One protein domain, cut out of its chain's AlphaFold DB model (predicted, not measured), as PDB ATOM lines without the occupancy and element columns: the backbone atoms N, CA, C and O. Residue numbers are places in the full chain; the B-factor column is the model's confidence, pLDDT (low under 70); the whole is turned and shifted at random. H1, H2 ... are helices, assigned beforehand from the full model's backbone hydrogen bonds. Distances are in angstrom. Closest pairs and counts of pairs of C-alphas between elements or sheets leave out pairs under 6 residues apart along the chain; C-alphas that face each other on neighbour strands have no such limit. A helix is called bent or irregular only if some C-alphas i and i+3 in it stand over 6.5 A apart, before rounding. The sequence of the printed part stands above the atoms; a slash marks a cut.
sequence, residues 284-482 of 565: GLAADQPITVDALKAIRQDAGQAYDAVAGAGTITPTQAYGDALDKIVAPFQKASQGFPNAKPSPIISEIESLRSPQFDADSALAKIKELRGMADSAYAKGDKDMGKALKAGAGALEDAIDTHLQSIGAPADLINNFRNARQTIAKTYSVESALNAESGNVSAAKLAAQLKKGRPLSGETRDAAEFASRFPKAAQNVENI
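Overview. This is residues 284 to 482 of the 565 residues of an uncharacterized protein of Herbaspirillum aquaticum (UniProt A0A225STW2). Two groups of helices make a narrow V, with the long helices H5 and H6 meeting near the point of the V, where H5 ends and H6 begins. One leg is H5 with H4 packed along it and the first arm of the bent H2 and the short H3 also packed on it; the other leg is H6 paired with H1, and at the far end of H6 a crossed pair, H7 and H8, makes a small head. The second arm of H2 runs out at the open end of the first leg, and residues 338 to 344 stick out there. The printed part has 199 residues with eight named helices, H1 to H8 in order along the chain, and no named strand; its class is all helix. It is compact, with a radius of gyration of the C-alphas of 19.1 A and spans of 55 by 49 by 28 A.

Along the chain. H5, the longest helix, holds residues 385 to 408 and runs 34.5 A, from C-alpha 385 at (43.237, 11.333, 22.315) to C-alpha 408 at (30.143, 43.259, 21.512). H4 holds residues 362 to 381, 28.7 A, and H6 residues 413 to 435, 32.9 A. H1, residues 293 to 308, begins at C-alpha 293, (59.927, 22.144, 28.612), and is 23.6 A long. H2, residues 320 to 339, was assigned as one helix by its hydrogen bonds but is bent, with C-alphas 329 and 332 7.3 A apart; its arms are H2a, residues 320 to 329, and H2b, residues 332 to 339. H3 holds residues 347 to 353, H7 residues 445 to 453 and H8 residues 460 to 471.

Arrangement. H5 is the hub and touches four helices. H4 and H5 form a hairpin at a shallow tilt of 19 degrees, with the C-alphas of Ala 376 and Gly 388 closest, 4.1 A. H2a touches residues 390 to 401 of H5, closest at C-alphas 322 and 397, 6.0 A. H3 touches residues 387 to 394 of H5, closest at C-alphas 348 and 387, 6.1 A. H2a and H2b stand at a steep tilt of 66 degrees, and each only just touches H3, with 3 pairs of C-alphas within 8 A. H5 and H6 form a hairpin in which residues 403 to 407 touch residues 416 to 420, closest at C-alphas 406 and 416, 6.7 A. H1 touches H6, opposite ways, closest at C-alphas 303 and 422, 4.8 A. H4 and H6 are apart. H7 touches residues 431 to 435 of H6, closest at C-alphas 435 and 447, 5.2 A, and touches H8 about perpendicular, 88 degrees, closest at C-alphas 449 and 466, 4.0 A. Every O i to N i+4 pair is within hydrogen-bond range in H2a, H2b and H3 to H8, and 9 of 12 in H1.

Size, cuts and confidence. The C-alphas farthest apart, those of Asp 288 and Asn 342, are 58.8 A apart. The printed part has no cut, and the link from H1 to H2, 11 residues, is long. The mean pLDDT of the printed part is 93.5, and no printed residue is under 70.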
ATOM      1  N   GLY A 284      59.754  35.036  21.965       92.75
ATOM      2  CA  GLY A 284      60.320  36.124  22.769       92.75
ATOM      3  C   GLY A 284      61.422  35.693  23.748       92.75
ATOM      4  O   GLY A 284      61.706  36.415  24.699       92.75
ATOM      5  N   LEU A 285      62.041  34.528  23.542       90.38
ATOM      6  CA  LEU A 285      63.162  34.044  24.353       90.38
ATOM      7  C   LEU A 285      64.464  34.761  23.972       90.38
ATOM      8  O   LEU A 285      64.703  35.064  22.799       90.38
ATOM      9  N   ALA A 286      65.344  34.968  24.954       87.94
ATOM     10  CA  ALA A 286      66.679  35.501  24.694       87.94
ATOM     11  C   ALA A 286      67.516  34.524  23.844       87.94
ATOM     12  O   ALA A 286      67.330  33.306  23.894       87.94
ATOM     13  N   ALA A 287      68.456  35.051  23.053       82.19
ATOM     14  CA  ALA A 287      69.238  34.251  22.104       82.19
ATOM     15  C   ALA A 287      70.078  33.151  22.785       82.19
ATOM     16  O   ALA A 287      70.268  32.071  22.225       82.19
ATOM     17  N   ASP A 288      70.541  33.395  24.006       81.38
ATOM     18  CA  ASP A 288      71.315  32.473  24.839       81.38
ATOM     19  C   ASP A 288      70.443  31.552  25.707       81.38
ATOM     20  O   ASP A 288      70.919  30.516  26.174       81.38
ATOM     21  N   GLN A 289      69.154  31.858  25.868       86.38
ATOM     22  CA  GLN A 289      68.241  31.047  26.664       86.38
ATOM     23  C   GLN A 289      67.937  29.709  25.961       86.38
ATOM     24  O   GLN A 289      67.565  29.696  24.780       86.38
ATOM     25  N   PRO A 290      68.084  28.557  26.641       85.44
ATOM     26  CA  PRO A 290      67.754  27.261  26.058       85.44
ATOM     27  C   PRO A 290      66.235  27.073  25.926       85.44
ATOM     28  O   PRO A 290      65.463  27.497  26.786       85.44
ATOM     29  N   ILE A 291      65.805  26.381  24.866       87.69
ATOM     30  CA  ILE A 291      64.404  25.976  24.697       87.69
ATOM     31  C   ILE A 291      64.200  24.689  25.502       87.69
ATOM     32  O   ILE A 291      64.602  23.609  25.073       87.69
ATOM     33  N   THR A 292      63.596  24.799  26.682       92.81
ATOM     34  CA  THR A 292      63.289  23.656  27.558       92.81
ATOM     35  C   THR A 292      61.787  23.528  27.780       92.81
ATOM     36  O   THR A 292      61.033  24.480  27.578       92.81
ATOM     37  N   VAL A 293      61.334  22.352  28.226       93.00
ATOM     38  CA  VAL A 293      59.927  22.144  28.612       93.00
ATOM     39  C   VAL A 293      59.511  23.142  29.698       93.00
ATOM     40  O   VAL A 293      58.438  23.734  29.604       93.00
ATOM     41  N   ASP A 294      60.390  23.405  30.668       89.62
ATOM     42  CA  ASP A 294      60.133  24.368  31.741       89.62
ATOM     43  C   ASP A 294      60.062  25.810  31.231       89.62
ATOM     44  O   ASP A 294      59.156  26.543  31.622       89.62
ATOM     45  N   ALA A 295      60.939  26.210  30.304       92.56
ATOM     46  CA  ALA A 295      60.874  27.533  29.684       92.56
ATOM     47  C   ALA A 295      59.562  27.720  28.903       92.56
ATOM     48  O   ALA A 295      58.900  28.749  29.025       92.56
ATOM     49  N   LEU A 296      59.134  26.701  28.149       94.50
ATOM     50  CA  LEU A 296      57.855  26.729  27.435       94.50
ATOM     51  C   LEU A 296      56.661  26.774  28.397       94.50
ATOM     52  O   LEU A 296      55.677  27.456  28.117       94.50
ATOM     53  N   LYS A 297      56.739  26.073  29.532       92.62
ATOM     54  CA  LYS A 297      55.718  26.118  30.584       92.62
ATOM     55  C   LYS A 297      55.642  27.497  31.237       92.62
ATOM     56  O   LYS A 297      54.531  27.987  31.419       92.62
ATOM     57  N   ALA A 298      56.779  28.127  31.525       92.12
ATOM     58  CA  ALA A 298      56.835  29.485  32.061       92.12
ATOM     59  C   ALA A 298      56.181  30.488  31.097       92.12
ATOM     60  O   ALA A 298      55.256  31.187  31.494       92.12
ATOM     61  N   ILE A 299      56.520  30.440  29.800       94.62
ATOM     62  CA  ILE A 299      55.876  31.290  28.779       94.62
ATOM     63  C   ILE A 299      54.349  31.115  28.781       94.62
ATOM     64  O   ILE A 299      53.612  32.090  28.655       94.62
ATOM     65  N   ARG A 300      53.843  29.882  28.921       92.50
ATOM     66  CA  ARG A 300      52.391  29.634  28.997       92.50
ATOM     67  C   ARG A 300      51.764  30.224  30.248       92.50
ATOM     68  O   ARG A 300      50.648  30.723  30.166       92.50
ATOM     69  N   GLN A 301      52.439  30.104  31.388       91.06
ATOM     70  CA  GLN A 301      51.960  30.649  32.655       91.06
ATOM     71  C   GLN A 301      51.897  32.175  32.590       91.06
ATOM     72  O   GLN A 301      50.861  32.740  32.929       91.06
ATOM     73  N   ASP A 302      52.938  32.812  32.058       91.94
ATOM     74  CA  ASP A 302      53.010  34.265  31.895       91.94
ATOM     75  C   ASP A 302      51.962  34.769  30.896       91.94
ATOM     76  O   ASP A 302      51.179  35.661  31.211       91.94
ATOM     77  N   ALA A 303      51.854  34.140  29.720       92.56
ATOM     78  CA  ALA A 303      50.801  34.460  28.753       92.56
ATOM     79  C   ALA A 303      49.395  34.234  29.339       92.56
ATOM     80  O   ALA A 303      48.463  34.977  29.036       92.56
ATOM     81  N   GLY A 304      49.242  33.234  30.209       89.69
ATOM     82  CA  GLY A 304      48.000  32.935  30.915       89.69
ATOM     83  C   GLY A 304      47.498  34.081  31.797       89.69
ATOM     84  O   GLY A 304      46.288  34.201  31.962       89.69
ATOM     85  N   GLN A 305      48.372  34.965  32.287       89.12
ATOM     86  CA  GLN A 305      47.979  36.120  33.109       89.12
ATOM     87  C   GLN A 305      47.081  37.104  32.344       89.12
ATOM     88  O   GLN A 305      46.232  37.768  32.933       89.12
ATOM     89  N   ALA A 306      47.193  37.164  31.010       90.81
ATOM     90  CA  ALA A 306      46.316  37.995  30.184       90.81
ATOM     91  C   ALA A 306      44.843  37.548  30.229       90.81
ATOM     92  O   ALA A 306      43.954  38.337  29.916       90.81
ATOM     93  N   TYR A 307      44.569  36.301  30.630       90.19
ATOM     94  CA  TYR A 307      43.202  35.823  30.831       90.19
ATOM     95  C   TYR A 307      42.573  36.449  32.072       90.19
ATOM     96  O   TYR A 307      41.379  36.728  32.072       90.19
ATOM     97  N   ASP A 308      43.354  36.727  33.113       89.19
ATOM     98  CA  ASP A 308      42.811  37.295  34.346       89.19
ATOM     99  C   ASP A 308      42.284  38.726  34.104       89.19
ATOM    100  O   ASP A 308      41.304  39.149  34.715       89.19
ATOM    101  N   ALA A 309      42.838  39.441  33.115       90.44
ATOM    102  CA  ALA A 309      42.360  40.760  32.701       90.44
ATOM    103  C   ALA A 309      40.955  40.745  32.064       90.44
ATOM    104  O   ALA A 309      40.281  41.775  32.063       90.44
ATOM    105  N   VAL A 310      40.496  39.602  31.532       94.31
ATOM    106  CA  VAL A 310      39.158  39.475  30.922       94.31
ATOM    107  C   VAL A 310      38.116  38.881  31.875       94.31
ATOM    108  O   VAL A 310      36.939  38.830  31.525       94.31
ATOM    109  N   ALA A 311      38.503  38.491  33.095       93.19
ATOM    110  CA  ALA A 311      37.588  37.942  34.102       93.19
ATOM    111  C   ALA A 311      36.446  38.915  34.451       93.19
ATOM    112  O   ALA A 311      35.298  38.512  34.631       93.19
ATOM    113  N   GLY A 312      36.752  40.216  34.472       91.56
ATOM    114  CA  GLY A 312      35.801  41.294  34.749       91.56
ATOM    115  C   GLY A 312      34.911  41.703  33.571       91.56
ATOM    116  O   GLY A 312      34.221  42.713  33.676       91.56
ATOM    117  N   ALA A 313      34.908  40.967  32.452       94.44
ATOM    118  CA  ALA A 313      34.118  41.321  31.266       94.44
ATOM    119  C   ALA A 313      32.593  41.134  31.439       94.44
ATOM    120  O   ALA A 313      31.824  41.442  30.527       94.44
ATOM    121  N   GLY A 314      32.147  40.663  32.606       95.62
ATOM    122  CA  GLY A 314      30.736  40.516  32.958       95.62
ATOM    123  C   GLY A 314      30.089  39.259  32.379       95.62
ATOM    124  O   GLY A 314      30.762  38.280  32.052       95.62
ATOM    125  N   THR A 315      28.761  39.289  32.290       97.50
ATOM    126  CA  THR A 315      27.950  38.157  31.835       97.50
ATOM    127  C   THR A 315      27.968  38.038  30.314       97.50
ATOM    128  O   THR A 315      27.637  38.981  29.599       97.50
ATOM    129  N   ILE A 316      28.323  36.852  29.834       97.62
ATOM    130  CA  ILE A 316      28.368  36.463  28.430       97.62
ATOM    131  C   ILE A 316      27.047  35.787  28.072       97.62
ATOM    132  O   ILE A 316      26.652  34.804  28.704       97.62
ATOM    133  N   THR A 317      26.415  36.273  27.007       96.69
ATOM    134  CA  THR A 317      25.321  35.578  26.320       96.69
ATOM    135  C   THR A 317      25.895  34.929  25.061       96.69
ATOM    136  O   THR A 317      26.215  35.645  24.106       96.69
ATOM    137  N   PRO A 318      26.082  33.598  25.034       93.81
ATOM    138  CA  PRO A 318      26.716  32.932  23.906       93.81
ATOM    139  C   PRO A 318      25.910  33.099  22.620       93.81
ATOM    140  O   PRO A 318      24.684  33.002  22.612       93.81
ATOM    141  N   THR A 319      26.608  33.326  21.511       95.00
ATOM    142  CA  THR A 319      25.983  33.425  20.189       95.00
ATOM    143  C   THR A 319      25.703  32.038  19.608       95.00
ATOM    144  O   THR A 319      26.221  31.026  20.087       95.00
ATOM    145  N   GLN A 320      24.944  31.983  18.509       96.00
ATOM    146  CA  GLN A 320      24.725  30.739  17.760       96.00
ATOM    147  C   GLN A 320      26.045  30.048  17.378       96.00
ATOM    148  O   GLN A 320      26.140  28.827  17.448       96.00
ATOM    149  N   ALA A 321      27.092  30.823  17.070       96.38
ATOM    150  CA  ALA A 321      28.402  30.287  16.710       96.38
ATOM    151  C   ALA A 321      29.036  29.441  17.830       96.38
ATOM    152  O   ALA A 321      29.725  28.465  17.536       96.38
ATOM    153  N   TYR A 322      28.785  29.772  19.104       97.62
ATOM    154  CA  TYR A 322      29.223  28.948  20.233       97.62
ATOM    155  C   TYR A 322      28.493  27.601  20.247       97.62
ATOM    156  O   TYR A 322      29.133  26.555  20.351       97.62
ATOM    157  N   GLY A 323      27.168  27.619  20.070       97.31
ATOM    158  CA  GLY A 323      26.362  26.403  19.967       97.31
ATOM    159  C   GLY A 323      26.831  25.497  18.827       97.31
ATOM    160  O   GLY A 323      27.139  24.332  19.069       97.31
ATOM    161  N   ASP A 324      26.997  26.062  17.630       98.00
ATOM    162  CA  ASP A 324      27.453  25.340  16.437       98.00
ATOM    163  C   ASP A 324      28.856  24.731  16.627       98.00
ATOM    164  O   ASP A 324      29.156  23.642  16.122       98.00
ATOM    165  N   ALA A 325      29.737  25.416  17.366       98.00
ATOM    166  CA  ALA A 325      31.061  24.902  17.697       98.00
ATOM    167  C   ALA A 325      30.980  23.662  18.602       98.00
ATOM    168  O   ALA A 325      31.687  22.686  18.344       98.00
ATOM    169  N   LEU A 326      30.105  23.668  19.614       98.19
ATOM    170  CA  LEU A 326      29.869  22.501  20.472       98.19
ATOM    171  C   LEU A 326      29.247  21.342  19.682       98.19
ATOM    172  O   LEU A 326      29.745  20.218  19.766       98.19
ATOM    173  N   ASP A 327      28.250  21.624  18.836       98.06
ATOM    174  CA  ASP A 327      27.616  20.634  17.953       98.06
ATOM    175  C   ASP A 327      28.639  19.944  17.048       98.06
ATOM    176  O   ASP A 327      28.670  18.717  16.921       98.06
ATOM    177  N   LYS A 328      29.557  20.719  16.468       98.12
ATOM    178  CA  LYS A 328      30.630  20.188  15.624       98.12
ATOM    179  C   LYS A 328      31.558  19.226  16.372       98.12
ATOM    180  O   LYS A 328      32.066  18.286  15.757       98.12
ATOM    181  N   ILE A 329      31.797  19.445  17.667       97.81
ATOM    182  CA  ILE A 329      32.643  18.568  18.489       97.81
ATOM    183  C   ILE A 329      31.946  17.226  18.732       97.81
ATOM    184  O   ILE A 329      32.584  16.178  18.615       97.81
ATOM    185  N   VAL A 330      30.646  17.238  19.044       97.44
ATOM    186  CA  VAL A 330      29.892  16.022  19.396       97.44
ATOM    187  C   VAL A 330      29.373  15.245  18.185       97.44
ATOM    188  O   VAL A 330      29.165  14.034  18.293       97.44
ATOM    189  N   ALA A 331      29.223  15.886  17.021       97.38
ATOM    190  CA  ALA A 331      28.620  15.299  15.822       97.38
ATOM    191  C   ALA A 331      29.185  13.918  15.410       97.38
ATOM    192  O   ALA A 331      28.386  13.022  15.114       97.38
ATOM    193  N   PRO A 332      30.513  13.661  15.413       95.75
ATOM    194  CA  PRO A 332      31.040  12.336  15.076       95.75
ATOM    195  C   PRO A 332      30.581  11.244  16.053       95.75
ATOM    196  O   PRO A 332      30.304  10.118  15.640       95.75
ATOM    197  N   PHE A 333      30.470  11.583  17.339       94.81
ATOM    198  CA  PHE A 333      30.068  10.659  18.397       94.81
ATOM    199  C   PHE A 333      28.558  10.424  18.389       94.81
ATOM    200  O   PHE A 333      28.120   9.285  18.520       94.81
ATOM    201  N   GLN A 334      27.766  11.471  18.150       94.12
ATOM    202  CA  GLN A 334      26.319  11.351  17.971       94.12
ATOM    203  C   GLN A 334      25.979  10.471  16.762       94.12
ATOM    204  O   GLN A 334      25.150   9.569  16.873       94.12
ATOM    205  N   LYS A 335      26.667  10.663  15.628       93.94
ATOM    206  CA  LYS A 335      26.492   9.822  14.434       93.94
ATOM    207  C   LYS A 335      26.803   8.351  14.718       93.94
ATOM    208  O   LYS A 335      26.086   7.471  14.245       93.94
ATOM    209  N   ALA A 336      27.845   8.077  15.503       92.69
ATOM    210  CA  ALA A 336      28.158   6.717  15.935       92.69
ATOM    211  C   ALA A 336      27.041   6.134  16.818       92.69
ATOM    212  O   ALA A 336      26.584   5.024  16.561       92.69
ATOM    213  N   SER A 337      26.536   6.891  17.796       91.44
ATOM    214  CA  SER A 337      25.421   6.451  18.647       91.44
ATOM    215  C   SER A 337      24.125   6.199  17.866       91.44
ATOM    216  O   SER A 337      23.416   5.246  18.171       91.44
ATOM    217  N   GLN A 338      23.835   6.988  16.828       92.19
ATOM    218  CA  GLN A 338      22.669   6.775  15.957       92.19
ATOM    219  C   GLN A 338      22.773   5.479  15.143       92.19
ATOM    220  O   GLN A 338      21.785   4.766  14.991       92.19
ATOM    221  N   GLY A 339      23.964   5.164  14.623       94.12
ATOM    222  CA  GLY A 339      24.205   3.928  13.868       94.12
ATOM    223  C   GLY A 339      24.274   2.672  14.742       94.12
ATOM    224  O   GLY A 339      24.056   1.568  14.247       94.12
ATOM    225  N   PHE A 340      24.558   2.832  16.038       95.25
ATOM    226  CA  PHE A 340      24.728   1.741  16.997       95.25
ATOM    227  C   PHE A 340      23.978   2.038  18.311       95.25
ATOM    228  O   PHE A 340      24.613   2.254  19.342       95.25
ATOM    229  N   PRO A 341      22.630   2.022  18.317       88.69
ATOM    230  CA  PRO A 341      21.823   2.492  19.451       88.69
ATOM    231  C   PRO A 341      22.000   1.680  20.746       88.69
ATOM    232  O   PRO A 341      21.767   2.201  21.832       88.69
ATOM    233  N   ASN A 342      22.445   0.423  20.650       92.44
ATOM    234  CA  ASN A 342      22.725  -0.427  21.814       92.44
ATOM    235  C   ASN A 342      24.163  -0.271  22.347       92.44
ATOM    236  O   ASN A 342      24.510  -0.874  23.363       92.44
ATOM    237  N   ALA A 343      25.029   0.479  21.657       89.75
ATOM    238  CA  ALA A 343      26.383   0.741  22.126       89.75
ATOM    239  C   ALA A 343      26.366   1.798  23.237       89.75
ATOM    240  O   ALA A 343      25.587   2.750  23.203       89.75
ATOM    241  N   LYS A 344      27.269   1.658  24.213       92.38
ATOM    242  CA  LYS A 344      27.439   2.662  25.267       92.38
ATOM    243  C   LYS A 344      27.800   4.019  24.631       92.38
ATOM    244  O   LYS A 344      28.804   4.076  23.916       92.38
ATOM    245  N   PRO A 345      27.041   5.103  24.894       90.69
ATOM    246  CA  PRO A 345      27.356   6.424  24.359       90.69
ATOM    247  C   PRO A 345      28.739   6.908  24.794       90.69
ATOM    248  O   PRO A 345      29.203   6.608  25.898       90.69
ATOM    249  N   SER A 346      29.387   7.685  23.927       94.81
ATOM    250  CA  SER A 346      30.666   8.308  24.263       94.81
ATOM    251  C   SER A 346      30.476   9.322  25.401       94.81
ATOM    252  O   SER A 346      29.615  10.197  25.272       94.81
ATOM    253  N   PRO A 347      31.296   9.287  26.471       95.31
ATOM    254  CA  PRO A 347      31.235  10.278  27.550       95.31
ATOM    255  C   PRO A 347      31.554  11.703  27.069       95.31
ATOM    256  O   PRO A 347      31.195  12.672  27.728       95.31
ATOM    257  N   ILE A 348      32.180  11.842  25.894       96.56
ATOM    258  CA  ILE A 348      32.457  13.139  25.263       96.56
ATOM    259  C   ILE A 348      31.161  13.911  24.995       96.56
ATOM    260  O   ILE A 348      31.148  15.130  25.121       96.56
ATOM    261  N   ILE A 349      30.073  13.215  24.644       96.25
ATOM    262  CA  ILE A 349      28.795  13.869  24.343       96.25
ATOM    263  C   ILE A 349      28.294  14.604  25.587       96.25
ATOM    264  O   ILE A 349      28.080  15.807  25.531       96.25
ATOM    265  N   SER A 350      28.173  13.906  26.720       96.06
ATOM    266  CA  SER A 350      27.700  14.515  27.968       96.06
ATOM    267  C   SER A 350      28.622  15.626  28.464       96.06
ATOM    268  O   SER A 350      28.138  16.643  28.948       96.06
ATOM    269  N   GLU A 351      29.936  15.450  28.321       96.00
ATOM    270  CA  GLU A 351      30.911  16.432  28.792       96.00
ATOM    271  C   GLU A 351      30.819  17.747  28.006       96.00
ATOM    272  O   GLU A 351      30.778  18.821  28.596       96.00
ATOM    273  N   ILE A 352      30.724  17.681  26.675       97.75
ATOM    274  CA  ILE A 352      30.651  18.878  25.826       97.75
ATOM    275  C   ILE A 352      29.268  19.533  25.891       97.75
ATOM    276  O   ILE A 352      29.182  20.757  25.948       97.75
ATOM    277  N   GLU A 353      28.193  18.743  25.949       95.94
ATOM    278  CA  GLU A 353      26.835  19.271  26.139       95.94
ATOM    279  C   GLU A 353      26.683  19.998  27.484       95.94
ATOM    280  O   GLU A 353      25.958  20.987  27.566       95.94
ATOM    281  N   SER A 354      27.430  19.591  28.522       95.94
ATOM    282  CA  SER A 354      27.429  20.282  29.821       95.94
ATOM    283  C   SER A 354      27.938  21.730  29.761       95.94
ATOM    284  O   SER A 354      27.684  22.509  30.677       95.94
ATOM    285  N   LEU A 355      28.630  22.111  28.680       97.06
ATOM    286  CA  LEU A 355      29.114  23.476  28.461       97.06
ATOM    287  C   LEU A 355      28.026  24.419  27.928       97.06
ATOM    288  O   LEU A 355      28.270  25.621  27.785       97.06
ATOM    289  N   ARG A 356      26.833  23.907  27.601       95.88
ATOM    290  CA  ARG A 356      25.712  24.737  27.156       95.88
ATOM    291  C   ARG A 356      25.044  25.409  28.347       95.88
ATOM    292  O   ARG A 356      24.473  24.753  29.210       95.88
ATOM    293  N   SER A 357      25.049  26.736  28.336       93.88
ATOM    294  CA  SER A 357      24.286  27.558  29.271       93.88
ATOM    295  C   SER A 357      23.728  28.784  28.538       93.88
ATOM    296  O   SER A 357      24.422  29.311  27.664       93.88
ATOM    297  N   PRO A 358      22.510  29.260  28.873       94.44
ATOM    298  CA  PRO A 358      21.950  30.484  28.290       94.44
ATOM    299  C   PRO A 358      22.815  31.724  28.540       94.44
ATOM    300  O   PRO A 358      22.858  32.628  27.712       94.44
ATOM    301  N   GLN A 359      23.492  31.755  29.688       96.50
ATOM    302  CA  GLN A 359      24.394  32.824  30.099       96.50
ATOM    303  C   GLN A 359      25.446  32.283  31.071       96.50
ATOM    304  O   GLN A 359      25.195  31.311  31.791       96.50
ATOM    305  N   PHE A 360      26.614  32.909  31.112       97.44
ATOM    306  CA  PHE A 360      27.646  32.626  32.109       97.44
ATOM    307  C   PHE A 360      28.565  33.830  32.284       97.44
ATOM    308  O   PHE A 360      28.761  34.600  31.350       97.44
ATOM    309  N   ASP A 361      29.158  33.994  33.460       96.94
ATOM    310  CA  ASP A 361      30.120  35.073  33.686       96.94
ATOM    311  C   ASP A 361      31.485  34.746  33.077       96.94
ATOM    312  O   ASP A 361      31.915  33.587  33.064       96.94
ATOM    313  N   ALA A 362      32.188  35.776  32.596       96.81
ATOM    314  CA  ALA A 362      33.515  35.633  32.006       96.81
ATOM    315  C   ALA A 362      34.499  34.930  32.956       96.81
ATOM    316  O   ALA A 362      35.176  33.993  32.542       96.81
ATOM    317  N   ASP A 363      34.515  35.290  34.241       96.25
ATOM    318  CA  ASP A 363      35.351  34.633  35.254       96.25
ATOM    319  C   ASP A 363      35.052  33.125  35.399       96.25
ATOM    320  O   ASP A 363      35.957  32.285  35.397       96.25
ATOM    321  N   SER A 364      33.770  32.744  35.400       96.44
ATOM    322  CA  SER A 364      33.364  31.331  35.434       96.44
ATOM    323  C   SER A 364      33.787  30.581  34.167       96.44
ATOM    324  O   SER A 364      34.257  29.443  34.240       96.44
ATOM    325  N   ALA A 365      33.680  31.221  32.998       96.94
ATOM    326  CA  ALA A 365      34.160  30.653  31.741       96.94
ATOM    327  C   ALA A 365      35.679  30.422  31.768       96.94
ATOM    328  O   ALA A 365      36.146  29.366  31.339       96.94
ATOM    329  N   LEU A 366      36.454  31.356  32.329       95.62
ATOM    330  CA  LEU A 366      37.900  31.209  32.510       95.62
ATOM    331  C   LEU A 366      38.256  30.036  33.425       95.62
ATOM    332  O   LEU A 366      39.153  29.250  33.097       95.62
ATOM    333  N   ALA A 367      37.549  29.885  34.547       95.19
ATOM    334  CA  ALA A 367      37.720  28.743  35.438       95.19
ATOM    335  C   ALA A 367      37.437  27.423  34.700       95.19
ATOM    336  O   ALA A 367      38.252  26.495  34.756       95.19
ATOM    337  N   LYS A 368      36.353  27.369  33.914       97.06
ATOM    338  CA  LYS A 368      36.009  26.179  33.127       97.06
ATOM    339  C   LYS A 368      37.021  25.895  32.016       97.06
ATOM    340  O   LYS A 368      37.367  24.740  31.792       97.06
ATOM    341  N   ILE A 369      37.573  26.918  31.360       95.75
ATOM    342  CA  ILE A 369      38.667  26.768  30.385       95.75
ATOM    343  C   ILE A 369      39.900  26.129  31.040       95.75
ATOM    344  O   ILE A 369      40.487  25.205  30.467       95.75
ATOM    345  N   LYS A 370      40.299  26.600  32.233       93.06
ATOM    346  CA  LYS A 370      41.432  26.043  32.998       93.06
ATOM    347  C   LYS A 370      41.175  24.565  33.342       93.06
ATOM    348  O   LYS A 370      42.045  23.724  33.105       93.06
ATOM    349  N   GLU A 371      39.968  24.237  33.801       95.56
ATOM    350  CA  GLU A 371      39.537  22.865  34.106       95.56
ATOM    351  C   GLU A 371      39.572  21.953  32.867       95.56
ATOM    352  O   GLU A 371      40.248  20.922  32.872       95.56
ATOM    353  N   LEU A 372      38.918  22.355  31.769       97.12
ATOM    354  CA  LEU A 372      38.868  21.601  30.510       97.12
ATOM    355  C   LEU A 372      40.268  21.318  29.960       97.12
ATOM    356  O   LEU A 372      40.534  20.221  29.467       97.12
ATOM    357  N   ARG A 373      41.193  22.279  30.065       93.56
ATOM    358  CA  ARG A 373      42.591  22.092  29.648       93.56
ATOM    359  C   ARG A 373      43.333  21.089  30.522       93.56
ATOM    360  O   ARG A 373      43.999  20.211  29.974       93.56
ATOM    361  N   GLY A 374      43.178  21.167  31.843       93.69
ATOM    362  CA  GLY A 374      43.765  20.193  32.767       93.69
ATOM    363  C   GLY A 374      43.231  18.774  32.541       93.69
ATOM    364  O   GLY A 374      43.999  17.806  32.500       93.69
ATOM    365  N   MET A 375      41.923  18.644  32.306       96.06
ATOM    366  CA  MET A 375      41.301  17.368  31.946       96.06
ATOM    367  C   MET A 375      41.790  16.863  30.587       96.06
ATOM    368  O   MET A 375      42.072  15.674  30.445       96.06
ATOM    369  N   ALA A 376      41.958  17.749  29.604       95.56
ATOM    370  CA  ALA A 376      42.478  17.372  28.299       95.56
ATOM    371  C   ALA A 376      43.910  16.840  28.378       95.56
ATOM    372  O   ALA A 376      44.215  15.813  27.774       95.56
ATOM    373  N   ASP A 377      44.789  17.512  29.122       90.69
ATOM    374  CA  ASP A 377      46.171  17.069  29.307       90.69
ATOM    375  C   ASP A 377      46.219  15.724  30.055       90.69
ATOM    376  O   ASP A 377      46.951  14.817  29.653       90.69
ATOM    377  N   SER A 378      45.342  15.531  31.047       94.81
ATOM    378  CA  SER A 378      45.152  14.236  31.716       94.81
ATOM    379  C   SER A 378      44.661  13.142  30.759       94.81
ATOM    380  O   SER A 378      45.129  12.004  30.830       94.81
ATOM    381  N   ALA A 379      43.739  13.461  29.848       95.81
ATOM    382  CA  ALA A 379      43.244  12.530  28.836       95.81
ATOM    383  C   ALA A 379      44.358  12.131  27.854       95.81
ATOM    384  O   ALA A 379      44.557  10.941  27.604       95.81
ATOM    385  N   TYR A 380      45.163  13.090  27.381       91.31
ATOM    386  CA  TYR A 380      46.330  12.799  26.543       91.31
ATOM    387  C   TYR A 380      47.362  11.925  27.260       91.31
ATOM    388  O   TYR A 380      47.865  10.983  26.649       91.31
ATOM    389  N   ALA A 381      47.642  12.192  28.540       91.94
ATOM    390  CA  ALA A 381      48.559  11.382  29.345       91.94
ATOM    391  C   ALA A 381      48.071   9.930  29.503       91.94
ATOM    392  O   ALA A 381      48.873   9.001  29.480       91.94
ATOM    393  N   LYS A 382      46.751   9.724  29.590       96.00
ATOM    394  CA  LYS A 382      46.111   8.397  29.628       96.00
ATOM    395  C   LYS A 382      45.965   7.739  28.249       96.00
ATOM    396  O   LYS A 382      45.489   6.612  28.162       96.00
ATOM    397  N   GLY A 383      46.348   8.423  27.170       94.94
ATOM    398  CA  GLY A 383      46.212   7.936  25.797       94.94
ATOM    399  C   GLY A 383      44.828   8.139  25.165       94.94
ATOM    400  O   GLY A 383      44.645   7.773  24.003       94.94
ATOM    401  N   ASP A 384      43.882   8.773  25.864       96.06
ATOM    402  CA  ASP A 384      42.553   9.107  25.343       96.06
ATOM    403  C   ASP A 384      42.606  10.394  24.503       96.06
ATOM    404  O   ASP A 384      42.329  11.515  24.944       96.06
ATOM    405  N   LYS A 385      43.033  10.223  23.251       95.19
ATOM    406  CA  LYS A 385      43.237  11.333  22.315       95.19
ATOM    407  C   LYS A 385      41.937  12.009  21.905       95.19
ATOM    408  O   LYS A 385      41.984  13.186  21.561       95.19
ATOM    409  N   ASP A 386      40.821  11.292  21.868       95.38
ATOM    410  CA  ASP A 386      39.567  11.859  21.376       95.38
ATOM    411  C   ASP A 386      38.895  12.702  22.457       95.38
ATOM    412  O   ASP A 386      38.518  13.839  22.167       95.38
ATOM    413  N   MET A 387      38.902  12.242  23.715       96.88
ATOM    414  CA  MET A 387      38.514  13.078  24.853       96.88
ATOM    415  C   MET A 387      39.425  14.306  24.967       96.88
ATOM    416  O   MET A 387      38.947  15.437  25.040       96.88
ATOM    417  N   GLY A 388      40.748  14.119  24.879       96.00
ATOM    418  CA  GLY A 388      41.703  15.230  24.947       96.00
ATOM    419  C   GLY A 388      41.518  16.281  23.844       96.00
ATOM    420  O   GLY A 388      41.700  17.477  24.083       96.00
ATOM    421  N   LYS A 389      41.142  15.876  22.622       95.25
ATOM    422  CA  LYS A 389      40.811  16.816  21.535       95.25
ATOM    423  C   LYS A 389      39.491  17.530  21.792       95.25
ATOM    424  O   LYS A 389      39.444  18.743  21.609       95.25
ATOM    425  N   ALA A 390      38.454  16.799  22.197       97.75
ATOM    426  CA  ALA A 390      37.130  17.362  22.437       97.75
ATOM    427  C   ALA A 390      37.166  18.413  23.552       97.75
ATOM    428  O   ALA A 390      36.702  19.530  23.350       97.75
ATOM    429  N   LEU A 391      37.824  18.108  24.672       98.12
ATOM    430  CA  LEU A 391      37.999  19.037  25.790       98.12
ATOM    431  C   LEU A 391      38.790  20.296  25.392       98.12
ATOM    432  O   LEU A 391      38.394  21.407  25.745       98.12
ATOM    433  N   LYS A 392      39.869  20.163  24.597       95.88
ATOM    434  CA  LYS A 392      40.590  21.337  24.055       95.88
ATOM    435  C   LYS A 392      39.725  22.163  23.107       95.88
ATOM    436  O   LYS A 392      39.832  23.386  23.120       95.88
ATOM    437  N   ALA A 393      38.887  21.518  22.299       96.81
ATOM    438  CA  ALA A 393      37.968  22.211  21.405       96.81
ATOM    439  C   ALA A 393      36.863  22.947  22.181       96.81
ATOM    440  O   ALA A 393      36.585  24.098  21.862       96.81
ATOM    441  N   GLY A 394      36.307  22.343  23.238       98.00
ATOM    442  CA  GLY A 394      35.337  22.996  24.126       98.00
ATOM    443  C   GLY A 394      35.933  24.209  24.844       98.00
ATOM    444  O   GLY A 394      35.327  25.277  24.865       98.00
ATOM    445  N   ALA A 395      37.171  24.091  25.339       97.31
ATOM    446  CA  ALA A 395      37.900  25.232  25.891       97.31
ATOM    447  C   ALA A 395      38.091  26.347  24.845       97.31
ATOM    448  O   ALA A 395      37.891  27.515  25.155       97.31
ATOM    449  N   GLY A 396      38.432  25.993  23.601       97.00
ATOM    450  CA  GLY A 396      38.537  26.954  22.498       97.00
ATOM    451  C   GLY A 396      37.214  27.658  22.182       97.00
ATOM    452  O   GLY A 396      37.212  28.870  22.000       97.00
ATOM    453  N   ALA A 397      36.092  26.933  22.196       98.12
ATOM    454  CA  ALA A 397      34.766  27.510  21.977       98.12
ATOM    455  C   ALA A 397      34.395  28.538  23.060       98.12
ATOM    456  O   ALA A 397      33.863  29.599  22.741       98.12
ATOM    457  N   LEU A 398      34.719  28.265  24.331       97.88
ATOM    458  CA  LEU A 398      34.532  29.233  25.420       97.88
ATOM    459  C   LEU A 398      35.400  30.483  25.232       97.88
ATOM    460  O   LEU A 398      34.930  31.594  25.456       97.88
ATOM    461  N   GLU A 399      36.646  30.332  24.781       97.38
ATOM    462  CA  GLU A 399      37.499  31.485  24.472       97.38
ATOM    463  C   GLU A 399      36.962  32.329  23.321       97.38
ATOM    464  O   GLU A 399      37.053  33.552  23.373       97.38
ATOM    465  N   ASP A 400      36.405  31.696  22.290       97.75
ATOM    466  CA  ASP A 400      35.787  32.405  21.171       97.75
ATOM    467  C   ASP A 400      34.506  33.133  21.610       97.75
ATOM    468  O   ASP A 400      34.240  34.246  21.149       97.75
ATOM    469  N   ALA A 401      33.745  32.559  22.550       97.81
ATOM    470  CA  ALA A 401      32.603  33.229  23.169       97.81
ATOM    471  C   ALA A 401      33.036  34.463  23.985       97.81
ATOM    472  O   ALA A 401      32.430  35.523  23.839       97.81
ATOM    473  N   ILE A 402      34.115  34.355  24.774       97.56
ATOM    474  CA  ILE A 402      34.713  35.495  25.493       97.56
ATOM    475  C   ILE A 402      35.178  36.569  24.502       97.56
ATOM    476  O   ILE A 402      34.838  37.736  24.666       97.56
ATOM    477  N   ASP A 403      35.912  36.194  23.453       97.56
ATOM    478  CA  ASP A 403      36.412  37.134  22.443       97.56
ATOM    479  C   ASP A 403      35.272  37.884  21.736       97.56
ATOM    480  O   ASP A 403      35.332  39.101  21.560       97.56
ATOM    481  N   THR A 404      34.204  37.166  21.378       97.44
ATOM    482  CA  THR A 404      33.003  37.746  20.760       97.44
ATOM    483  C   THR A 404      32.298  38.713  21.710       97.44
ATOM    484  O   THR A 404      31.858  39.782  21.290       97.44
ATOM    485  N   HIS A 405      32.210  38.364  22.994       97.25
ATOM    486  CA  HIS A 405      31.615  39.222  24.017       97.25
ATOM    487  C   HIS A 405      32.426  40.495  24.254       97.25
ATOM    488  O   HIS A 405      31.870  41.586  24.281       97.25
ATOM    489  N   LEU A 406      33.755  40.392  24.341       96.94
ATOM    490  CA  LEU A 406      34.623  41.565  24.475       96.94
ATOM    491  C   LEU A 406      34.431  42.548  23.311       96.94
ATOM    492  O   LEU A 406      34.406  43.760  23.519       96.94
ATOM    493  N   GLN A 407      34.253  42.035  22.091       96.56
ATOM    494  CA  GLN A 407      33.934  42.869  20.933       96.56
ATOM    495  C   GLN A 407      32.549  43.516  21.044       96.56
ATOM    496  O   GLN A 407      32.410  44.700  20.742       96.56
ATOM    497  N   SER A 408      31.526  42.765  21.469       95.62
ATOM    498  CA  SER A 408      30.143  43.259  21.512       95.62
ATOM    499  C   SER A 408      29.944  44.372  22.539       95.62
ATOM    500  O   SER A 408      29.174  45.299  22.290       95.62
ATOM    501  N   ILE A 409      30.674  44.324  23.657       96.12
ATOM    502  CA  ILE A 409      30.635  45.362  24.697       96.12
ATOM    503  C   ILE A 409      31.568  46.547  24.407       96.12
ATOM    504  O   ILE A 409      31.639  47.475  25.210       96.12
ATOM    505  N   GLY A 410      32.303  46.525  23.289       96.19
ATOM    506  CA  GLY A 410      33.259  47.578  22.941       96.19
ATOM    507  C   GLY A 410      34.447  47.659  23.903       96.19
ATOM    508  O   GLY A 410      34.905  48.758  24.218       96.19
ATOM    509  N   ALA A 411      34.932  46.513  24.397       96.50
ATOM    510  CA  ALA A 411      36.085  46.469  25.289       96.50
ATOM    511  C   ALA A 411      37.330  47.108  24.634       96.50
ATOM    512  O   ALA A 411      37.457  47.094  23.404       96.50
ATOM    513  N   PRO A 412      38.279  47.647  25.426       96.62
ATOM    514  CA  PRO A 412      39.485  48.266  24.886       96.62
ATOM    515  C   PRO A 412      40.225  47.341  23.913       96.62
ATOM    516  O   PRO A 412      40.430  46.161  24.202       96.62
ATOM    517  N   ALA A 413      40.671  47.885  22.776       95.69
ATOM    518  CA  ALA A 413      41.342  47.103  21.734       95.69
ATOM    519  C   ALA A 413      42.575  46.356  22.266       95.69
ATOM    520  O   ALA A 413      42.800  45.202  21.904       95.69
ATOM    521  N   ASP A 414      43.328  46.974  23.178       95.25
ATOM    522  CA  ASP A 414      44.492  46.351  23.810       95.25
ATOM    523  C   ASP A 414      44.111  45.135  24.661       95.25
ATOM    524  O   ASP A 414      44.831  44.142  24.648       95.25
ATOM    525  N   LEU A 415      42.956  45.150  25.337       94.75
ATOM    526  CA  LEU A 415      42.476  44.002  26.113       94.75
ATOM    527  C   LEU A 415      42.170  42.811  25.194       94.75
ATOM    528  O   LEU A 415      42.623  41.695  25.448       94.75
ATOM    529  N   ILE A 416      41.458  43.065  24.091       96.06
ATOM    530  CA  ILE A 416      41.125  42.048  23.082       96.06
ATOM    531  C   ILE A 416      42.403  41.497  22.437       96.06
ATOM    532  O   ILE A 416      42.583  40.282  22.326       96.06
ATOM    533  N   ASN A 417      43.318  42.379  22.031       96.25
ATOM    534  CA  ASN A 417      44.572  41.987  21.397       96.25
ATOM    535  C   ASN A 417      45.462  41.193  22.357       96.25
ATOM    536  O   ASN A 417      46.004  40.167  21.957       96.25
ATOM    537  N   ASN A 418      45.568  41.599  23.623       95.44
ATOM    538  CA  ASN A 418      46.339  40.870  24.630       95.44
ATOM    539  C   ASN A 418      45.762  39.474  24.884       95.44
ATOM    540  O   ASN A 418      46.522  38.507  24.927       95.44
ATOM    541  N   PHE A 419      44.435  39.339  24.961       96.38
ATOM    542  CA  PHE A 419      43.772  38.040  25.084       96.38
ATOM    543  C   PHE A 419      44.068  37.124  23.884       96.38
ATOM    544  O   PHE A 419      44.486  35.975  24.049       96.38
ATOM    545  N   ARG A 420      43.934  37.638  22.657       95.88
ATOM    546  CA  ARG A 420      44.241  36.888  21.425       95.88
ATOM    547  C   ARG A 420      45.717  36.515  21.317       95.88
ATOM    548  O   ARG A 420      46.039  35.374  20.981       95.88
ATOM    549  N   ASN A 421      46.609  37.447  21.640       94.62
ATOM    550  CA  ASN A 421      48.050  37.219  21.641       94.62
ATOM    551  C   ASN A 421      48.425  36.141  22.660       94.62
ATOM    552  O   ASN A 421      49.201  35.247  22.335       94.62
ATOM    553  N   ALA A 422      47.825  36.151  23.852       95.25
ATOM    554  CA  ALA A 422      48.031  35.109  24.850       95.25
ATOM    555  C   ALA A 422      47.603  33.725  24.344       95.25
ATOM    556  O   ALA A 422      48.384  32.773  24.429       95.25
ATOM    557  N   ARG A 423      46.414  33.618  23.728       94.62
ATOM    558  CA  ARG A 423      45.947  32.378  23.075       94.62
ATOM    559  C   ARG A 423      46.957  31.881  22.038       94.62
ATOM    560  O   ARG A 423      47.314  30.699  22.027       94.62
ATOM    561  N   GLN A 424      47.448  32.782  21.187       93.75
ATOM    562  CA  GLN A 424      48.411  32.457  20.137       93.75
ATOM    563  C   GLN A 424      49.764  32.022  20.713       93.75
ATOM    564  O   GLN A 424      50.301  31.001  20.285       93.75
ATOM    565  N   THR A 425      50.298  32.732  21.706       94.31
ATOM    566  CA  THR A 425      51.563  32.400  22.377       94.31
ATOM    567  C   THR A 425      51.485  31.040  23.067       94.31
ATOM    568  O   THR A 425      52.358  30.188  22.872       94.31
ATOM    569  N   ILE A 426      50.394  30.757  23.784       92.50
ATOM    570  CA  ILE A 426      50.160  29.439  24.388       92.50
ATOM    571  C   ILE A 426      50.111  28.356  23.297       92.50
ATOM    572  O   ILE A 426      50.775  27.327  23.415       92.50
ATOM    573  N   ALA A 427      49.407  28.579  22.186       92.44
ATOM    574  CA  ALA A 427      49.358  27.613  21.087       92.44
ATOM    575  C   ALA A 427      50.731  27.381  20.415       92.44
ATOM    576  O   ALA A 427      51.086  26.234  20.101       92.44
ATOM    577  N   LYS A 428      51.529  28.444  20.227       94.56
ATOM    578  CA  LYS A 428      52.901  28.368  19.696       94.56
ATOM    579  C   LYS A 428      53.777  27.489  20.579       94.56
ATOM    580  O   LYS A 428      54.381  26.543  20.076       94.56
ATOM    581  N   THR A 429      53.778  27.712  21.895       95.19
ATOM    582  CA  THR A 429      54.607  26.916  22.818       95.19
ATOM    583  C   THR A 429      54.278  25.422  22.768       95.19
ATOM    584  O   THR A 429      55.191  24.610  22.844       95.19
ATOM    585  N   TYR A 430      53.010  25.005  22.634       93.81
ATOM    586  CA  TYR A 430      52.660  23.579  22.478       93.81
ATOM    587  C   TYR A 430      53.110  23.006  21.127       93.81
ATOM    588  O   TYR A 430      53.520  21.843  21.036       93.81
ATOM    589  N   SER A 431      53.047  23.813  20.066       94.88
ATOM    590  CA  SER A 431      53.549  23.417  18.746       94.88
ATOM    591  C   SER A 431      55.062  23.194  18.790       94.88
ATOM    592  O   SER A 431      55.538  22.162  18.311       94.88
ATOM    593  N   VAL A 432      55.790  24.093  19.457       96.44
ATOM    594  CA  VAL A 432      57.234  23.986  19.695       96.44
ATOM    595  C   VAL A 432      57.570  22.801  20.598       96.44
ATOM    596  O   VAL A 432      58.404  21.990  20.213       96.44
ATOM    597  N   GLU A 433      56.892  22.624  21.736       95.12
ATOM    598  CA  GLU A 433      57.151  21.510  22.665       95.12
ATOM    599  C   GLU A 433      57.007  20.152  21.971       95.12
ATOM    600  O   GLU A 433      57.859  19.281  22.106       95.12
ATOM    601  N   SER A 434      55.976  19.975  21.141       94.19
ATOM    602  CA  SER A 434      55.803  18.719  20.396       94.19
ATOM    603  C   SER A 434      56.883  18.469  19.330       94.19
ATOM    604  O   SER A 434      57.079  17.329  18.891       94.19
ATOM    605  N   ALA A 435      57.595  19.519  18.907       95.44
ATOM    606  CA  ALA A 435      58.742  19.441  18.010       95.44
ATOM    607  C   ALA A 435      60.095  19.399  18.746       95.44
ATOM    608  O   ALA A 435      61.095  19.047  18.116       95.44
ATOM    609  N   LEU A 436      60.121  19.711  20.043       95.00
ATOM    610  CA  LEU A 436      61.310  19.758  20.883       95.00
ATOM    611  C   LEU A 436      61.869  18.352  21.124       95.00
ATOM    612  O   LEU A 436      61.137  17.381  21.341       95.00
ATOM    613  N   ASN A 437      63.189  18.242  21.084       91.31
ATOM    614  CA  ASN A 437      63.925  17.155  21.698       91.31
ATOM    615  C   ASN A 437      64.405  17.642  23.074       91.31
ATOM    616  O   ASN A 437      65.215  18.561  23.158       91.31
ATOM    617  N   ALA A 438      63.874  17.047  24.143       89.19
ATOM    618  CA  ALA A 438      64.123  17.505  25.509       89.19
ATOM    619  C   ALA A 438      65.577  17.300  25.975       89.19
ATOM    620  O   ALA A 438      66.033  18.031  26.844       89.19
ATOM    621  N   GLU A 439      66.303  16.340  25.395       85.12
ATOM    622  CA  GLU A 439      67.692  16.038  25.768       85.12
ATOM    623  C   GLU A 439      68.674  17.045  25.162       85.12
ATOM    624  O   GLU A 439      69.616  17.482  25.815       85.12
ATOM    625  N   SER A 440      68.448  17.426  23.905       82.69
ATOM    626  CA  SER A 440      69.332  18.332  23.158       82.69
ATOM    627  C   SER A 440      68.897  19.799  23.200       82.69
ATOM    628  O   SER A 440      69.679  20.674  22.837       82.69
ATOM    629  N   GLY A 441      67.647  20.082  23.579       87.50
ATOM    630  CA  GLY A 441      67.052  21.418  23.480       87.50
ATOM    631  C   GLY A 441      66.776  21.874  22.039       87.50
ATOM    632  O   GLY A 441      66.454  23.040  21.811       87.50
ATOM    633  N   ASN A 442      66.911  20.979  21.053       92.69
ATOM    634  CA  ASN A 442      66.709  21.294  19.642       92.69
ATOM    635  C   ASN A 442      65.248  21.157  19.224       92.69
ATOM    636  O   ASN A 442      64.573  20.176  19.547       92.69
ATOM    637  N   VAL A 443      64.775  22.105  18.416       96.38
ATOM    638  CA  VAL A 443      63.445  22.038  17.810       96.38
ATOM    639  C   VAL A 443      63.549  21.456  16.406       96.38
ATOM    640  O   VAL A 443      64.277  21.955  15.549       96.38
ATOM    641  N   SER A 444      62.800  20.386  16.145       96.62
ATOM    642  CA  SER A 444      62.795  19.725  14.841       96.62
ATOM    643  C   SER A 444      61.936  20.490  13.829       96.62
ATOM    644  O   SER A 444      60.703  20.408  13.854       96.62
ATOM    645  N   ALA A 445      62.579  21.150  12.862       95.19
ATOM    646  CA  ALA A 445      61.890  21.788  11.736       95.19
ATOM    647  C   ALA A 445      61.050  20.779  10.924       95.19
ATOM    648  O   ALA A 445      59.956  21.100  10.464       95.19
ATOM    649  N   ALA A 446      61.498  19.522  10.816       92.69
ATOM    650  CA  ALA A 446      60.740  18.451  10.169       92.69
ATOM    651  C   ALA A 446      59.436  18.103  10.917       92.69
ATOM    652  O   ALA A 446      58.396  17.886  10.287       92.69
ATOM    653  N   LYS A 447      59.450  18.083  12.259       96.38
ATOM    654  CA  LYS A 447      58.218  17.917  13.049       96.38
ATOM    655  C   LYS A 447      57.296  19.130  12.900       96.38
ATOM    656  O   LYS A 447      56.087  18.936  12.788       96.38
ATOM    657  N   LEU A 448      57.833  20.353  12.840       95.50
ATOM    658  CA  LEU A 448      57.043  21.561  12.562       95.50
ATOM    659  C   LEU A 448      56.398  21.511  11.165       95.50
ATOM    660  O   LEU A 448      55.196  21.730  11.037       95.50
ATOM    661  N   ALA A 449      57.139  21.099  10.133       93.56
ATOM    662  CA  ALA A 449      56.607  20.855   8.789       93.56
ATOM    663  C   ALA A 449      55.462  19.829   8.794       93.56
ATOM    664  O   ALA A 449      54.433  20.017   8.143       93.56
ATOM    665  N   ALA A 450      55.595  18.751   9.574       94.62
ATOM    666  CA  ALA A 450      54.534  17.760   9.727       94.62
ATOM    667  C   ALA A 450      53.284  18.333  10.419       94.62
ATOM    668  O   ALA A 450      52.170  17.921  10.093       94.62
ATOM    669  N   GLN A 451      53.442  19.275  11.353       94.38
ATOM    670  CA  GLN A 451      52.319  19.995  11.961       94.38
ATOM    671  C   GLN A 451      51.635  20.921  10.952       94.38
ATOM    672  O   GLN A 451      50.409  20.871  10.833       94.38
ATOM    673  N   LEU A 452      52.410  21.682  10.173       92.56
ATOM    674  CA  LEU A 452      51.891  22.546   9.111       92.56
ATOM    675  C   LEU A 452      51.098  21.744   8.070       92.56
ATOM    676  O   LEU A 452      49.976  22.103   7.726       92.56
ATOM    677  N   LYS A 453      51.634  20.596   7.634       91.94
ATOM    678  CA  LYS A 453      50.957  19.682   6.700       91.94
ATOM    679  C   LYS A 453      49.628  19.148   7.247       91.94
ATOM    680  O   LYS A 453      48.719  18.868   6.473       91.94
ATOM    681  N   LYS A 454      49.501  19.007   8.570       91.94
ATOM    682  CA  LYS A 454      48.256  18.606   9.252       91.94
ATOM    683  C   LYS A 454      47.267  19.765   9.432       91.94
ATOM    684  O   LYS A 454      46.261  19.583  10.108       91.94
ATOM    685  N   GLY A 455      47.551  20.941   8.870       88.38
ATOM    686  CA  GLY A 455      46.693  22.117   8.980       88.38
ATOM    687  C   GLY A 455      46.746  22.789  10.349       88.38
ATOM    688  O   GLY A 455      45.859  23.579  10.662       88.38
ATOM    689  N   ARG A 456      47.759  22.496  11.185       89.62
ATOM    690  CA  ARG A 456      47.941  23.273  12.415       89.62
ATOM    691  C   ARG A 456      48.290  24.716  12.045       89.62
ATOM    692  O   ARG A 456      49.188  24.910  11.219       89.62
ATOM    693  N   PRO A 457      47.622  25.714  12.644       85.75
ATOM    694  CA  PRO A 457      47.899  27.113  12.366       85.75
ATOM    695  C   PRO A 457      49.241  27.501  12.996       85.75
ATOM    696  O   PRO A 457      49.314  27.910  14.151       85.75
ATOM    697  N   LEU A 458      50.322  27.334  12.235       90.44
ATOM    698  CA  LEU A 458      51.621  27.917  12.557       90.44
ATOM    699  C   LEU A 458      51.675  29.344  12.004       90.44
ATOM    700  O   LEU A 458      51.144  29.620  10.922       90.44
ATOM    701  N   SER A 459      52.336  30.231  12.742       91.69
ATOM    702  CA  SER A 459      52.510  31.652  12.417       91.69
ATOM    703  C   SER A 459      53.941  32.094  12.731       91.69
ATOM    704  O   SER A 459      54.669  31.338  13.376       91.69
ATOM    705  N   GLY A 460      54.320  33.285  12.256       92.25
ATOM    706  CA  GLY A 460      55.632  33.882  12.514       92.25
ATOM    707  C   GLY A 460      56.799  33.006  12.061       92.25
ATOM    708  O   GLY A 460      56.681  32.178  11.158       92.25
ATOM    709  N   GLU A 461      57.919  33.144  12.749       94.12
ATOM    710  CA  GLU A 461      59.179  32.496  12.408       94.12
ATOM    711  C   GLU A 461      59.137  30.970  12.626       94.12
ATOM    712  O   GLU A 461      59.839  30.214  11.947       94.12
ATOM    713  N   THR A 462      58.259  30.471  13.508       94.44
ATOM    714  CA  THR A 462      58.001  29.024  13.637       94.44
ATOM    715  C   THR A 462      57.373  28.455  12.362       94.44
ATOM    716  O   THR A 462      57.666  27.318  11.967       94.44
ATOM    717  N   ARG A 463      56.510  29.229  11.689       94.62
ATOM    718  CA  ARG A 463      55.957  28.849  10.384       94.62
ATOM    719  C   ARG A 463      57.044  28.835   9.317       94.62
ATOM    720  O   ARG A 463      57.093  27.874   8.552       94.62
ATOM    721  N   ASP A 464      57.931  29.825   9.308       92.62
ATOM    722  CA  ASP A 464      59.033  29.900   8.341       92.62
ATOM    723  C   ASP A 464      59.947  28.672   8.434       92.62
ATOM    724  O   ASP A 464      60.282  28.058   7.418       92.62
ATOM    725  N   ALA A 465      60.268  28.227   9.654       93.81
ATOM    726  CA  ALA A 465      61.016  26.989   9.878       93.81
ATOM    727  C   ALA A 465      60.281  25.743   9.341       93.81
ATOM    728  O   ALA A 465      60.889  24.849   8.738       93.81
ATOM    729  N   ALA A 466      58.958  25.676   9.527       93.88
ATOM    730  CA  ALA A 466      58.126  24.585   9.019       93.88
ATOM    731  C   ALA A 466      58.052  24.569   7.482       93.88
ATOM    732  O   ALA A 466      58.128  23.506   6.855       93.88
ATOM    733  N   GLU A 467      57.911  25.737   6.856       90.12
ATOM    734  CA  GLU A 467      57.888  25.883   5.401       90.12
ATOM    735  C   GLU A 467      59.254  25.550   4.799       90.12
ATOM    736  O   GLU A 467      59.322  24.780   3.836       90.12
ATOM    737  N   PHE A 468      60.345  26.010   5.421       91.06
ATOM    738  CA  PHE A 468      61.706  25.645   5.035       91.06
ATOM    739  C   PHE A 468      61.891  24.125   4.995       91.06
ATOM    740  O   PHE A 468      62.272  23.572   3.961       91.06
ATOM    741  N   ALA A 469      61.563  23.425   6.083       89.75
ATOM    742  CA  ALA A 469      61.713  21.974   6.151       89.75
ATOM    743  C   ALA A 469      60.778  21.222   5.189       89.75
ATOM    744  O   ALA A 469      61.148  20.163   4.678       89.75
ATOM    745  N   SER A 470      59.601  21.780   4.889       86.75
ATOM    746  CA  SER A 470      58.685  21.227   3.882       86.75
ATOM    747  C   SER A 470      59.274  21.291   2.468       86.75
ATOM    748  O   SER A 470      59.036  20.394   1.660       86.75
ATOM    749  N   ARG A 471      60.041  22.346   2.159       83.94
ATOM    750  CA  ARG A 471      60.640  22.580   0.834       83.94
ATOM    751  C   ARG A 471      62.028  21.956   0.680       83.94
ATOM    752  O   ARG A 471      62.361  21.492  -0.407       83.94
ATOM    753  N   PHE A 472      62.813  21.903   1.755       85.75
ATOM    754  CA  PHE A 472      64.210  21.457   1.748       85.75
ATOM    755  C   PHE A 472      64.475  20.367   2.805       85.75
ATOM    756  O   PHE A 472      65.333  20.530   3.675       85.75
ATOM    757  N   PRO A 473      63.783  19.211   2.746       86.12
ATOM    758  CA  PRO A 473      63.801  18.214   3.821       86.12
ATOM    759  C   PRO A 473      65.184  17.608   4.087       86.12
ATOM    760  O   PRO A 473      65.491  17.237   5.217       86.12
ATOM    761  N   LYS A 474      66.067  17.531   3.079       82.81
ATOM    762  CA  LYS A 474      67.441  17.039   3.289       82.81
ATOM    763  C   LYS A 474      68.343  18.098   3.931       82.81
ATOM    764  O   LYS A 474      69.400  17.754   4.434       82.81
ATOM    765  N   ALA A 475      67.961  19.375   3.884       85.31
ATOM    766  CA  ALA A 475      68.651  20.459   4.580       85.31
ATOM    767  C   ALA A 475      68.088  20.715   5.992       85.31
ATOM    768  O   ALA A 475      68.655  21.532   6.709       85.31
ATOM    769  N   ALA A 476      67.024  20.012   6.393       90.94
ATOM    770  CA  ALA A 476      66.337  20.156   7.675       90.94
ATOM    771  C   ALA A 476      66.265  18.828   8.458       90.94
ATOM    772  O   ALA A 476      65.272  18.541   9.129       90.94
ATOM    773  N   GLN A 477      67.289  17.978   8.328       88.44
ATOM    774  CA  GLN A 477      67.368  16.726   9.078       88.44
ATOM    775  C   GLN A 477      67.673  17.003  10.552       88.44
ATOM    776  O   GLN A 477      68.479  17.875  10.869       88.44
ATOM    777  N   ASN A 478      67.065  16.222  11.445       87.56
ATOM    778  CA  ASN A 478      67.355  16.291  12.876       87.56
ATOM    779  C   ASN A 478      68.813  15.903  13.127       87.56
ATOM    780  O   ASN A 478      69.250  14.834  12.689       87.56
ATOM    781  N   VAL A 479      69.549  16.761  13.829       85.62
ATOM    782  CA  VAL A 479      70.986  16.577  14.062       85.62
ATOM    783  C   VAL A 479      71.289  15.367  14.938       85.62
ATOM    784  O   VAL A 479      72.335  14.756  14.775       85.62
ATOM    785  N   GLU A 480      70.345  14.949  15.779       84.38
ATOM    786  CA  GLU A 480      70.464  13.763  16.636       84.38
ATOM    787  C   GLU A 480      70.515  12.466  15.814       84.38
ATOM    788  O   GLU A 480      71.069  11.463  16.250       84.38
ATOM    789  N   ASN A 481      69.987  12.495  14.586       79.44
ATOM    790  CA  ASN A 481      70.061  11.374  13.649       79.44
ATOM    791  C   ASN A 481      71.333  11.419  12.781       79.44
ATOM    792  O   ASN A 481      71.573  10.516  11.976       79.44
ATOM    793  N   ILE A 482      72.139  12.479  12.898       74.94
ATOM    794  CA  ILE A 482      73.392  12.662  12.165       74.94
ATOM    795  C   ILE A 482      74.522  12.204  13.087       74.94
ATOM    796  O   ILE A 482      75.054  12.988  13.861       74.94
TER     797      ILE A 482